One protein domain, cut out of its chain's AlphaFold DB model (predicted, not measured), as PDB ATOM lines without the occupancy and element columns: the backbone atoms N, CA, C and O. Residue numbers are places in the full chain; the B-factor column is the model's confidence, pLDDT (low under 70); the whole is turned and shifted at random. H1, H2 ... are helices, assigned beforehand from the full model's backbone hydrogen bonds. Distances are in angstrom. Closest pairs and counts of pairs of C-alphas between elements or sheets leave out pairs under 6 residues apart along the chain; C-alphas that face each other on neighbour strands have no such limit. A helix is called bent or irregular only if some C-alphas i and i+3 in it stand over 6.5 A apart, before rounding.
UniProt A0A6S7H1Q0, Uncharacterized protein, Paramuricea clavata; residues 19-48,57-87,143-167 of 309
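AT A GLANCE: This is residues 19 to 48, 57 to 87 and 143 to 167 of the 309 residues of an uncharacterized protein of Paramuricea clavata (UniProt A0A6S7H1Q0). Two long helices, H1 and H3, cross as an X, and H2 runs out from this crossing as an arm, with its last residues near both of them. H2 and H3 make a loose V on one side of H1; residues 57 to 69, of which 60 to 69 belong to H2, and residues 159 to 167, of which 159 to 166 belong to H3, stick out as its free ends. The printed part has 86 residues with three named helices, in the order H1, H2, H3, and no named strand; the class is all helix. The whole is loose, with a radius of gyration of the C-alphas of 15.0 A and spans of 43 by 35 by 29 A.

HOW THE PARTS SIT: H1, residues 19 to 39, touches H3, residues 143 to 166, with its residues 25 to 32 alone, and H3 touches H1 with residues 147 to 158 alone. Their closest C-alphas are those of Ile 28 and Gly 154, 5.6 A apart. The two run opposite ways at a steep tilt of 57 degrees. Farther along, H1 only just touches H2, residues 60 to 78, with 3 pairs of C-alphas within 8 A. H1 touches H2 with residues 35 to 39 alone, and H2 touches H1 with residues 74 to 78 alone; their closest C-alphas, those of Phe 36 and Tyr 74, are 7.3 A apart. Their lines are about perpendicular, at 82 degrees. H2 and H3 are close but not clearly touching: their closest C-alphas, those of Phe 78 and Ser 148, are 5.6 A apart. They run opposite ways at a steep tilt of 45 degrees. In H2 and H3 every O i to N i+4 pair is within hydrogen-bond range; in H1 16 of 17 are.

IN THESE COORDINATES: H1 begins at C-alpha 19, at (69.723, -25.343, -27.655), and is 32.3 A long. It is irregular: C-alphas 19 and 22 are 7.4 A apart. H2, 26.9 A long, ends at C-alpha 78, at (45.189, -35.077, -16.958). H3, the longest helix by residues with 24, measures 34.3 A and ends at C-alpha 166, at (57.961, -11.590, -16.053).

THE WHOLE: The two C-alphas farthest apart are those of Asp 57 and Pro 86, at 47.0 A. Residues 49 to 56 are not printed, and C-alphas 48 and 57 across this cut are 19.5 A apart. Residues 88 to 142 are not printed either, and C-alphas 87 and 143 are 17.9 A apart. The links H1 to H2 and H2 to H3 both run across a cut. The mean pLDDT of the printed part is 83.9, and residues 80 to 87 are under 70.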
ATOM      1  N   GLU A  19      69.773 -25.101 -26.208       70.31
ATOM      2  CA  GLU A  19      69.723 -25.343 -27.655       70.31
ATOM      3  C   GLU A  19      68.443 -26.089 -28.058       70.31
ATOM      4  O   GLU A  19      67.885 -25.814 -29.118       70.31
ATOM      5  N   TYR A  20      67.941 -26.971 -27.187       72.44
ATOM      6  CA  TYR A  20      66.749 -27.798 -27.416       72.44
ATOM      7  C   TYR A  20      65.471 -27.253 -26.760       72.44
ATOM      8  O   TYR A  20      64.399 -27.840 -26.917       72.44
ATOM      9  N   LYS A  21      65.559 -26.150 -26.013       78.38
ATOM     10  CA  LYS A  21      64.445 -25.578 -25.246       78.38
ATOM     11  C   LYS A  21      63.227 -25.271 -26.119       78.38
ATOM     12  O   LYS A  21      62.110 -25.580 -25.723       78.38
ATOM     13  N   GLU A  22      63.446 -24.698 -27.302       79.62
ATOM     14  CA  GLU A  22      62.370 -24.368 -28.249       79.62
ATOM     15  C   GLU A  22      61.625 -25.627 -28.715       79.62
ATOM     16  O   GLU A  22      60.399 -25.639 -28.715       79.62
ATOM     17  N   PHE A  23      62.344 -26.710 -29.025       82.25
ATOM     18  CA  PHE A  23      61.731 -27.985 -29.404       82.25
ATOM     19  C   PHE A  23      60.870 -28.564 -28.275       82.25
ATOM     20  O   PHE A  23      59.723 -28.929 -28.510       82.25
ATOM     21  N   HIS A  24      61.391 -28.601 -27.043       81.94
ATOM     22  CA  HIS A  24      60.631 -29.107 -25.896       81.94
ATOM     23  C   HIS A  24      59.383 -28.263 -25.638       81.94
ATOM     24  O   HIS A  24      58.328 -28.809 -25.339       81.94
ATOM     25  N   GLN A  25      59.481 -26.940 -25.797       85.25
ATOM     26  CA  GLN A  25      58.326 -26.062 -25.673       85.25
ATOM     27  C   GLN A  25      57.256 -26.386 -26.729       85.25
ATOM     28  O   GLN A  25      56.098 -26.567 -26.361       85.25
ATOM     29  N   ARG A  26      57.635 -26.539 -28.007       86.81
ATOM     30  CA  ARG A  26      56.695 -26.935 -29.076       86.81
ATOM     31  C   ARG A  26      56.079 -28.299 -28.826       86.81
ATOM     32  O   ARG A  26      54.898 -28.514 -29.074       86.81
ATOM     33  N   GLU A  27      56.874 -29.221 -28.304       86.44
ATOM     34  CA  GLU A  27      56.386 -30.538 -27.950       86.44
ATOM     35  C   GLU A  27      55.342 -30.474 -26.823       86.44
ATOM     36  O   GLU A  27      54.337 -31.175 -26.897       86.44
ATOM     37  N   ILE A  28      55.543 -29.647 -25.794       88.81
ATOM     38  CA  ILE A  28      54.566 -29.461 -24.708       88.81
ATOM     39  C   ILE A  28      53.286 -28.806 -25.243       88.81
ATOM     40  O   ILE A  28      52.199 -29.299 -24.956       88.81
ATOM     41  N   GLU A  29      53.410 -27.762 -26.068       90.06
ATOM     42  CA  GLU A  29      52.279 -27.104 -26.742       90.06
ATOM     43  C   GLU A  29      51.443 -28.123 -27.543       90.06
ATOM     44  O   GLU A  29      50.222 -28.166 -27.407       90.06
ATOM     45  N   ALA A  30      52.096 -29.029 -28.278       88.44
ATOM     46  CA  ALA A  30      51.422 -30.113 -28.993       88.44
ATOM     47  C   ALA A  30      50.687 -31.099 -28.068       88.44
ATOM     48  O   ALA A  30      49.581 -31.523 -28.398       88.44
ATOM     49  N   HIS A  31      51.253 -31.453 -26.907       88.38
ATOM     50  CA  HIS A  31      50.554 -32.313 -25.939       88.38
ATOM     51  C   HIS A  31      49.339 -31.622 -25.321       88.38
ATOM     52  O   HIS A  31      48.322 -32.282 -25.111       88.38
ATOM     53  N   ILE A  32      49.424 -30.316 -25.048       89.69
ATOM     54  CA  ILE A  32      48.282 -29.530 -24.559       89.69
ATOM     55  C   ILE A  32      47.159 -29.562 -25.597       89.69
ATOM     56  O   ILE A  32      46.025 -29.898 -25.268       89.69
ATOM     57  N   CYS A  33      47.475 -29.292 -26.867       89.12
ATOM     58  CA  CYS A  33      46.489 -29.353 -27.944       89.12
ATOM     59  C   CYS A  33      45.881 -30.757 -28.091       89.12
ATOM     60  O   CYS A  33      44.663 -30.886 -28.166       89.12
ATOM     61  N   ALA A  34      46.705 -31.808 -28.096       87.75
ATOM     62  CA  ALA A  34      46.241 -33.185 -28.269       87.75
ATOM     63  C   ALA A  34      45.315 -33.649 -27.131       87.75
ATOM     64  O   ALA A  34      44.230 -34.167 -27.386       87.75
ATOM     65  N   SER A  35      45.702 -33.413 -25.878       88.00
ATOM     66  CA  SER A  35      44.881 -33.776 -24.712       88.00
ATOM     67  C   SER A  35      43.604 -32.936 -24.613       88.00
ATOM     68  O   SER A  35      42.548 -33.444 -24.232       88.00
ATOM     69  N   PHE A  36      43.646 -31.664 -25.021       88.75
ATOM     70  CA  PHE A  36      42.444 -30.837 -25.098       88.75
ATOM     71  C   PHE A  36      41.485 -31.313 -26.197       88.75
ATOM     72  O   PHE A  36      40.274 -31.344 -25.975       88.75
ATOM     73  N   MET A  37      42.008 -31.733 -27.355       88.44
ATOM     74  CA  MET A  37      41.211 -32.356 -28.415       88.44
ATOM     75  C   MET A  37      40.528 -33.631 -27.920       88.44
ATOM     76  O   MET A  37      39.319 -33.773 -28.086       88.44
ATOM     77  N   GLU A  38      41.268 -34.510 -27.242       87.62
ATOM     78  CA  GLU A  38      40.726 -35.736 -26.652       87.62
ATOM     79  C   GLU A  38      39.619 -35.432 -25.628       87.62
ATOM     80  O   GLU A  38      38.537 -36.018 -25.666       87.62
ATOM     81  N   MET A  39      39.846 -34.466 -24.731       87.94
ATOM     82  CA  MET A  39      38.836 -34.021 -23.766       87.94
ATOM     83  C   MET A  39      37.596 -33.432 -24.438       87.94
ATOM     84  O   MET A  39      36.497 -33.573 -23.907       87.94
ATOM     85  N   SER A  40      37.765 -32.796 -25.592       87.69
ATOM     86  CA  SER A  40      36.692 -32.137 -26.335       87.69
ATOM     87  C   SER A  40      36.023 -33.036 -27.379       87.69
ATOM     88  O   SER A  40      35.162 -32.566 -28.118       87.69
ATOM     89  N   GLY A  41      36.413 -34.312 -27.475       87.75
ATOM     90  CA  GLY A  41      35.883 -35.245 -28.474       87.75
ATOM     91  C   GLY A  41      36.255 -34.898 -29.922       87.75
ATOM     92  O   GLY A  41      35.551 -35.306 -30.844       87.75
ATOM     93  N   MET A  42      37.330 -34.136 -30.129       87.00
ATOM     94  CA  MET A  42      37.818 -33.731 -31.447       87.00
ATOM     95  C   MET A  42      38.792 -34.775 -31.996       87.00
ATOM     96  O   MET A  42      39.775 -35.120 -31.340       87.00
ATOM     97  N   ASN A  43      38.574 -35.229 -33.232       83.81
ATOM     98  CA  ASN A  43      39.511 -36.119 -33.914       83.81
ATOM     99  C   ASN A  43      40.563 -35.320 -34.683       83.81
ATOM    100  O   ASN A  43      41.701 -35.763 -34.793       83.81
ATOM    101  N   ASN A  44      40.215 -34.146 -35.207       83.00
ATOM    102  CA  ASN A  44      41.100 -33.272 -35.976       83.00
ATOM    103  C   ASN A  44      41.022 -31.824 -35.479       83.00
ATOM    104  O   ASN A  44      40.049 -31.425 -34.849       83.00
ATOM    105  N   LEU A  45      42.036 -31.017 -35.805       78.31
ATOM    106  CA  LEU A  45      42.099 -29.593 -35.437       78.31
ATOM    107  C   LEU A  45      40.934 -28.760 -35.996       78.31
ATOM    108  O   LEU A  45      40.622 -27.705 -35.453       78.31
ATOM    109  N   SER A  46      40.296 -29.229 -37.070       83.25
ATOM    110  CA  SER A  46      39.152 -28.563 -37.701       83.25
ATOM    111  C   SER A  46      37.801 -28.938 -37.088       83.25
ATOM    112  O   SER A  46      36.788 -28.364 -37.487       83.25
ATOM    113  N   ASP A  47      37.758 -29.917 -36.180       85.25
ATOM    114  CA  ASP A  47      36.506 -30.368 -35.574       85.25
ATOM    115  C   ASP A  47      36.006 -29.336 -34.550       85.25
ATOM    116  O   ASP A  47      36.783 -28.600 -33.943       85.25
ATOM    117  N   ALA A  48      34.691 -29.268 -34.343       85.38
ATOM    118  CA  ALA A  48      34.138 -28.479 -33.247       85.38
ATOM    119  C   ALA A  48      34.224 -29.285 -31.937       85.38
ATOM    120  O   ALA A  48      33.969 -30.492 -31.959       85.38
ATOM    121  N   ASP A  57      28.850 -12.027 -27.399       90.50
ATOM    122  CA  ASP A  57      27.823 -11.193 -26.762       90.50
ATOM    123  C   ASP A  57      27.771 -11.385 -25.237       90.50
ATOM    124  O   ASP A  57      27.308 -10.511 -24.507       90.50
ATOM    125  N   VAL A  58      28.279 -12.519 -24.742       89.75
ATOM    126  CA  VAL A  58      28.372 -12.818 -23.308       89.75
ATOM    127  C   VAL A  58      29.449 -11.928 -22.671       89.75
ATOM    128  O   VAL A  58      30.530 -11.795 -23.257       89.75
ATOM    129  N   PRO A  59      29.227 -11.343 -21.478       94.19
ATOM    130  CA  PRO A  59      30.223 -10.522 -20.795       94.19
ATOM    131  C   PRO A  59      31.591 -11.206 -20.665       94.19
ATOM    132  O   PRO A  59      31.701 -12.413 -20.446       94.19
ATOM    133  N   ARG A  60      32.672 -10.418 -20.774       92.94
ATOM    134  CA  ARG A  60      34.056 -10.935 -20.727       92.94
ATOM    135  C   ARG A  60      34.345 -11.726 -19.448       92.94
ATOM    136  O   ARG A  60      35.101 -12.692 -19.502       92.94
ATOM    137  N   GLU A  61      33.781 -11.300 -18.323       92.75
ATOM    138  CA  GLU A  61      33.962 -11.953 -17.024       92.75
ATOM    139  C   GLU A  61      33.365 -13.362 -17.016       92.75
ATOM    140  O   GLU A  61      34.049 -14.304 -16.620       92.75
ATOM    141  N   ASP A  62      32.162 -13.527 -17.564       91.06
ATOM    142  CA  ASP A  62      31.493 -14.825 -17.668       91.06
ATOM    143  C   ASP A  62      32.225 -15.761 -18.635       91.06
ATOM    144  O   ASP A  62      32.444 -16.929 -18.321       91.06
ATOM    145  N   ARG A  63      32.713 -15.242 -19.774       91.56
ATOM    146  CA  ARG A  63      33.554 -16.030 -20.697       91.56
ATOM    147  C   ARG A  63      34.856 -16.483 -20.042       91.56
ATOM    148  O   ARG A  63      35.291 -17.614 -20.246       91.56
ATOM    149  N   ARG A  64      35.489 -15.609 -19.249       92.00
ATOM    150  CA  ARG A  64      36.707 -15.944 -18.496       92.00
ATOM    151  C   ARG A  64      36.415 -17.011 -17.448       92.00
ATOM    152  O   ARG A  64      37.205 -17.936 -17.313       92.00
ATOM    153  N   LYS A  65      35.303 -16.885 -16.722       93.50
ATOM    154  CA  LYS A  65      34.880 -17.863 -15.720       93.50
ATOM    155  C   LYS A  65      34.642 -19.235 -16.353       93.50
ATOM    156  O   LYS A  65      35.236 -20.201 -15.892       93.50
ATOM    157  N   TRP A  66      33.885 -19.290 -17.447       93.81
ATOM    158  CA  TRP A  66      33.661 -20.518 -18.214       93.81
ATOM    159  C   TRP A  66      34.977 -21.166 -18.667       93.81
ATOM    160  O   TRP A  66      35.189 -22.359 -18.470       93.81
ATOM    161  N   PHE A  67      35.906 -20.372 -19.212       91.38
ATOM    162  CA  PHE A  67      37.204 -20.888 -19.648       91.38
ATOM    163  C   PHE A  67      38.031 -21.439 -18.477       91.38
ATOM    164  O   PHE A  67      38.626 -22.506 -18.592       91.38
ATOM    165  N   LEU A  68      38.041 -20.749 -17.333       91.62
ATOM    166  CA  LEU A  68      38.734 -21.220 -16.132       91.62
ATOM    167  C   LEU A  68      38.126 -22.517 -15.589       91.62
ATOM    168  O   LEU A  68      38.871 -23.406 -15.191       91.62
ATOM    169  N   GLU A  69      36.799 -22.653 -15.604       92.50
ATOM    170  CA  GLU A  69      36.115 -23.894 -15.220       92.50
ATOM    171  C   GLU A  69      36.524 -25.060 -16.132       92.50
ATOM    172  O   GLU A  69      36.805 -26.155 -15.640       92.50
ATOM    173  N   LEU A  70      36.657 -24.817 -17.440       91.38
ATOM    174  CA  LEU A  70      37.159 -25.808 -18.391       91.38
ATOM    175  C   LEU A  70      38.632 -26.171 -18.132       91.38
ATOM    176  O   LEU A  70      38.991 -27.347 -18.157       91.38
ATOM    177  N   CYS A  71      39.485 -25.188 -17.823       90.25
ATOM    178  CA  CYS A  71      40.871 -25.446 -17.422       90.25
ATOM    179  C   CYS A  71      40.954 -26.285 -16.139       90.25
ATOM    180  O   CYS A  71      41.791 -27.178 -16.058       90.25
ATOM    181  N   VAL A  72      40.087 -26.040 -15.151       89.06
ATOM    182  CA  VAL A  72      40.026 -26.859 -13.930       89.06
ATOM    183  C   VAL A  72      39.658 -28.304 -14.267       89.06
ATOM    184  O   VAL A  72      40.311 -29.222 -13.782       89.06
ATOM    185  N   GLN A  73      38.670 -28.528 -15.140       89.06
ATOM    186  CA  GLN A  73      38.321 -29.880 -15.595       89.06
ATOM    187  C   GLN A  73      39.500 -30.569 -16.294       89.06
ATOM    188  O   GLN A  73      39.795 -31.727 -16.002       89.06
ATOM    189  N   TYR A  74      40.206 -29.842 -17.158       88.94
ATOM    190  CA  TYR A  74      41.396 -30.336 -17.846       88.94
ATOM    191  C   TYR A  74      42.507 -30.743 -16.869       88.94
ATOM    192  O   TYR A  74      43.049 -31.845 -16.967       88.94
ATOM    193  N   VAL A  75      42.813 -29.884 -15.892       86.81
ATOM    194  CA  VAL A  75      43.811 -30.159 -14.848       86.81
ATOM    195  C   VAL A  75      43.409 -31.395 -14.043       86.81
ATOM    196  O   VAL A  75      44.219 -32.301 -13.857       86.81
ATOM    197  N   ASN A  76      42.146 -31.483 -13.630       84.94
ATOM    198  CA  ASN A  76      41.641 -32.628 -12.874       84.94
ATOM    199  C   ASN A  76      41.727 -33.936 -13.672       84.94
ATOM    200  O   ASN A  76      42.029 -34.975 -13.095       84.94
ATOM    201  N   LYS A  77      41.488 -33.887 -14.988       84.75
ATOM    202  CA  LYS A  77      41.508 -35.070 -15.856       84.75
ATOM    203  C   LYS A  77      42.924 -35.577 -16.143       84.75
ATOM    204  O   LYS A  77      43.138 -36.783 -16.120       84.75
ATOM    205  N   PHE A  78      43.873 -34.682 -16.434       82.69
ATOM    206  CA  PHE A  78      45.189 -35.077 -16.958       82.69
ATOM    207  C   PHE A  78      46.371 -34.846 -16.012       82.69
ATOM    208  O   PHE A  78      47.440 -35.392 -16.272       82.69
ATOM    209  N   LEU A  79      46.222 -34.045 -14.950       76.06
ATOM    210  CA  LEU A  79      47.338 -33.639 -14.080       76.06
ATOM    211  C   LEU A  79      47.193 -34.121 -12.630       76.06
ATOM    212  O   LEU A  79      48.203 -34.373 -11.983       76.06
ATOM    213  N   ILE A  80      45.973 -34.256 -12.097       60.12
ATOM    214  CA  ILE A  80      45.769 -34.580 -10.669       60.12
ATOM    215  C   ILE A  80      46.142 -36.026 -10.304       60.12
ATOM    216  O   ILE A  80      46.469 -36.285  -9.150       60.12
ATOM    217  N   ASN A  81      46.231 -36.936 -11.276       57.62
ATOM    218  CA  ASN A  81      46.778 -38.282 -11.057       57.62
ATOM    219  C   ASN A  81      48.318 -38.308 -10.982       57.62
ATOM    220  O   ASN A  81      48.914 -39.382 -10.970       57.62
ATOM    221  N   PHE A  82      48.980 -37.147 -10.934       53.69
ATOM    222  CA  PHE A  82      50.389 -37.047 -10.575       53.69
ATOM    223  C   PHE A  82      50.542 -37.366  -9.082       53.69
ATOM    224  O   PHE A  82      50.707 -36.482  -8.238       53.69
ATOM    225  N   GLU A  83      50.435 -38.644  -8.729       52.50
ATOM    226  CA  GLU A  83      50.804 -39.098  -7.401       52.50
ATOM    227  C   GLU A  83      52.283 -38.758  -7.194       52.50
ATOM    228  O   GLU A  83      53.155 -39.128  -7.978       52.50
ATOM    229  N   VAL A  84      52.576 -38.002  -6.138       49.09
ATOM    230  CA  VAL A  84      53.957 -37.728  -5.715       49.09
ATOM    231  C   VAL A  84      54.547 -38.965  -5.009       49.09
ATOM    232  O   VAL A  84      55.758 -39.059  -4.814       49.09
ATOM    233  N   GLU A  85      53.711 -39.942  -4.641       42.94
ATOM    234  CA  GLU A  85      54.112 -41.145  -3.901       42.94
ATOM    235  C   GLU A  85      55.096 -42.062  -4.656       42.94
ATOM    236  O   GLU A  85      56.122 -42.406  -4.058       42.94
ATOM    237  N   PRO A  86      54.919 -42.374  -5.958       48.53
ATOM    238  CA  PRO A  86      55.920 -43.108  -6.739       48.53
ATOM    239  C   PRO A  86      57.279 -42.397  -6.816       48.53
ATOM    240  O   PRO A  86      58.304 -43.038  -7.026       48.53
ATOM    241  N   PHE A  87      57.327 -41.073  -6.617       46.62
ATOM    242  CA  PHE A  87      58.572 -40.297  -6.605       46.62
ATOM    243  C   PHE A  87      59.287 -40.334  -5.243       46.62
ATOM    244  O   PHE A  87      60.503 -40.147  -5.172       46.62
ATOM    245  N   LEU A 143      51.269 -45.625 -21.422       80.94
ATOM    246  CA  LEU A 143      51.271 -44.574 -22.435       80.94
ATOM    247  C   LEU A 143      50.586 -43.316 -21.895       80.94
ATOM    248  O   LEU A 143      51.161 -42.224 -21.955       80.94
ATOM    249  N   PHE A 144      49.404 -43.477 -21.301       80.31
ATOM    250  CA  PHE A 144      48.698 -42.394 -20.627       80.31
ATOM    251  C   PHE A 144      49.535 -41.806 -19.487       80.31
ATOM    252  O   PHE A 144      49.719 -40.588 -19.422       80.31
ATOM    253  N   ASN A 145      50.135 -42.653 -18.645       81.31
ATOM    254  CA  ASN A 145      50.986 -42.226 -17.529       81.31
ATOM    255  C   ASN A 145      52.210 -41.426 -18.003       81.31
ATOM    256  O   ASN A 145      52.559 -40.401 -17.405       81.31
ATOM    257  N   TYR A 146      52.840 -41.841 -19.108       83.56
ATOM    258  CA  TYR A 146      53.936 -41.095 -19.724       83.56
ATOM    259  C   TYR A 146      53.483 -39.706 -20.188       83.56
ATOM    260  O   TYR A 146      54.130 -38.705 -19.862       83.56
ATOM    261  N   HIS A 147      52.378 -39.623 -20.933       82.31
ATOM    262  CA  HIS A 147      51.888 -38.353 -21.466       82.31
ATOM    263  C   HIS A 147      51.383 -37.412 -20.368       82.31
ATOM    264  O   HIS A 147      51.716 -36.227 -20.400       82.31
ATOM    265  N   SER A 148      50.674 -37.932 -19.363       82.50
ATOM    266  CA  SER A 148      50.244 -37.180 -18.179       82.50
ATOM    267  C   SER A 148      51.442 -36.623 -17.400       82.50
ATOM    268  O   SER A 148      51.502 -35.423 -17.109       82.50
ATOM    269  N   SER A 149      52.468 -37.446 -17.155       82.56
ATOM    270  CA  SER A 149      53.706 -37.003 -16.497       82.56
ATOM    271  C   SER A 149      54.429 -35.933 -17.315       82.56
ATOM    272  O   SER A 149      54.858 -34.906 -16.785       82.56
ATOM    273  N   LYS A 150      54.550 -36.144 -18.629       84.38
ATOM    274  CA  LYS A 150      55.211 -35.209 -19.542       84.38
ATOM    275  C   LYS A 150      54.497 -33.865 -19.603       84.38
ATOM    276  O   LYS A 150      55.160 -32.830 -19.592       84.38
ATOM    277  N   LEU A 151      53.168 -33.880 -19.636       87.12
ATOM    278  CA  LEU A 151      52.345 -32.681 -19.588       87.12
ATOM    279  C   LEU A 151      52.530 -31.946 -18.255       87.12
ATOM    280  O   LEU A 151      52.770 -30.741 -18.262       87.12
ATOM    281  N   SER A 152      52.518 -32.671 -17.134       85.44
ATOM    282  CA  SER A 152      52.728 -32.109 -15.793       85.44
ATOM    283  C   SER A 152      54.069 -31.384 -15.684       85.44
ATOM    284  O   SER A 152      54.116 -30.187 -15.391       85.44
ATOM    285  N   PHE A 153      55.171 -32.067 -16.014       86.00
ATOM    286  CA  PHE A 153      56.500 -31.451 -16.025       86.00
ATOM    287  C   PHE A 153      56.626 -30.330 -17.053       86.00
ATOM    288  O   PHE A 153      57.302 -29.331 -16.798       86.00
ATOM    289  N   GLY A 154      55.974 -30.483 -18.204       88.94
ATOM    290  CA  GLY A 154      55.943 -29.474 -19.248       88.94
ATOM    291  C   GLY A 154      55.323 -28.165 -18.770       88.94
ATOM    292  O   GLY A 154      55.933 -27.111 -18.937       88.94
ATOM    293  N   LEU A 155      54.168 -28.235 -18.110       89.00
ATOM    294  CA  LEU A 155      53.482 -27.071 -17.550       89.00
ATOM    295  C   LEU A 155      54.294 -26.409 -16.436       89.00
ATOM    296  O   LEU A 155      54.438 -25.190 -16.438       89.00
ATOM    297  N   ILE A 156      54.910 -27.197 -15.549       89.12
ATOM    298  CA  ILE A 156      55.820 -26.669 -14.522       89.12
ATOM    299  C   ILE A 156      56.991 -25.920 -15.174       89.12
ATOM    300  O   ILE A 156      57.329 -24.812 -14.765       89.12
ATOM    301  N   LEU A 157      57.604 -26.478 -16.223       89.38
ATOM    302  CA  LEU A 157      58.681 -25.807 -16.958       89.38
ATOM    303  C   LEU A 157      58.206 -24.539 -17.680       89.38
ATOM    304  O   LEU A 157      58.965 -23.572 -17.767       89.38
ATOM    305  N   MET A 158      56.985 -24.525 -18.218       91.12
ATOM    306  CA  MET A 158      56.393 -23.320 -18.807       91.12
ATOM    307  C   MET A 158      56.200 -22.236 -17.747       91.12
ATOM    308  O   MET A 158      56.619 -21.108 -17.982       91.12
ATOM    309  N   GLU A 159      55.694 -22.597 -16.568       92.50
ATOM    310  CA  GLU A 159      55.514 -21.700 -15.422       92.50
ATOM    311  C   GLU A 159      56.855 -21.128 -14.926       92.50
ATOM    312  O   GLU A 159      56.984 -19.920 -14.746       92.50
ATOM    313  N   PHE A 160      57.909 -21.952 -14.833       92.25
ATOM    314  CA  PHE A 160      59.275 -21.476 -14.558       92.25
ATOM    315  C   PHE A 160      59.739 -20.438 -15.582       92.25
ATOM    316  O   PHE A 160      60.289 -19.396 -15.224       92.25
ATOM    317  N   ASN A 161      59.554 -20.730 -16.870       91.19
ATOM    318  CA  ASN A 161      59.979 -19.839 -17.943       91.19
ATOM    319  C   ASN A 161      59.182 -18.535 -17.971       91.19
ATOM    320  O   ASN A 161      59.747 -17.498 -18.315       91.19
ATOM    321  N   ASP A 162      57.897 -18.596 -17.644       93.25
ATOM    322  CA  ASP A 162      57.016 -17.441 -17.579       93.25
ATOM    323  C   ASP A 162      57.374 -16.536 -16.396       93.25
ATOM    324  O   ASP A 162      57.692 -15.367 -16.611       93.25
ATOM    325  N   ALA A 163      57.509 -17.099 -15.190       94.50
ATOM    326  CA  ALA A 163      57.982 -16.374 -14.009       94.50
ATOM    327  C   ALA A 163      59.336 -15.690 -14.264       94.50
ATOM    328  O   ALA A 163      59.537 -14.533 -13.897       94.50
ATOM    329  N   ILE A 164      60.254 -16.361 -14.975       93.50
ATOM    330  CA  ILE A 164      61.523 -15.756 -15.398       93.50
ATOM    331  C   ILE A 164      61.305 -14.575 -16.335       93.50
ATOM    332  O   ILE A 164      61.922 -13.541 -16.108       93.50
ATOM    333  N   LYS A 165      60.480 -14.711 -17.381       91.75
ATOM    334  CA  LYS A 165      60.227 -13.643 -18.364       91.75
ATOM    335  C   LYS A 165      59.560 -12.428 -17.728       91.75
ATOM    336  O   LYS A 165      59.922 -11.297 -18.065       91.75
ATOM    337  N   GLU A 166      58.619 -12.649 -16.820       92.31
ATOM    338  CA  GLU A 166      57.961 -11.590 -16.053       92.31
ATOM    339  C   GLU A 166      58.887 -10.984 -14.993       92.31
ATOM    340  O   GLU A 166      58.746  -9.813 -14.650       92.31
ATOM    341  N   GLY A 167      59.905 -11.733 -14.561       93.06
ATOM    342  CA  GLY A 167      60.804 -11.334 -13.485       93.06
ATOM    343  C   GLY A 167      60.150 -11.462 -12.111       93.06
ATOM    344  O   GLY A 167      60.481 -10.688 -11.218       93.06
TER     345      GLY A 167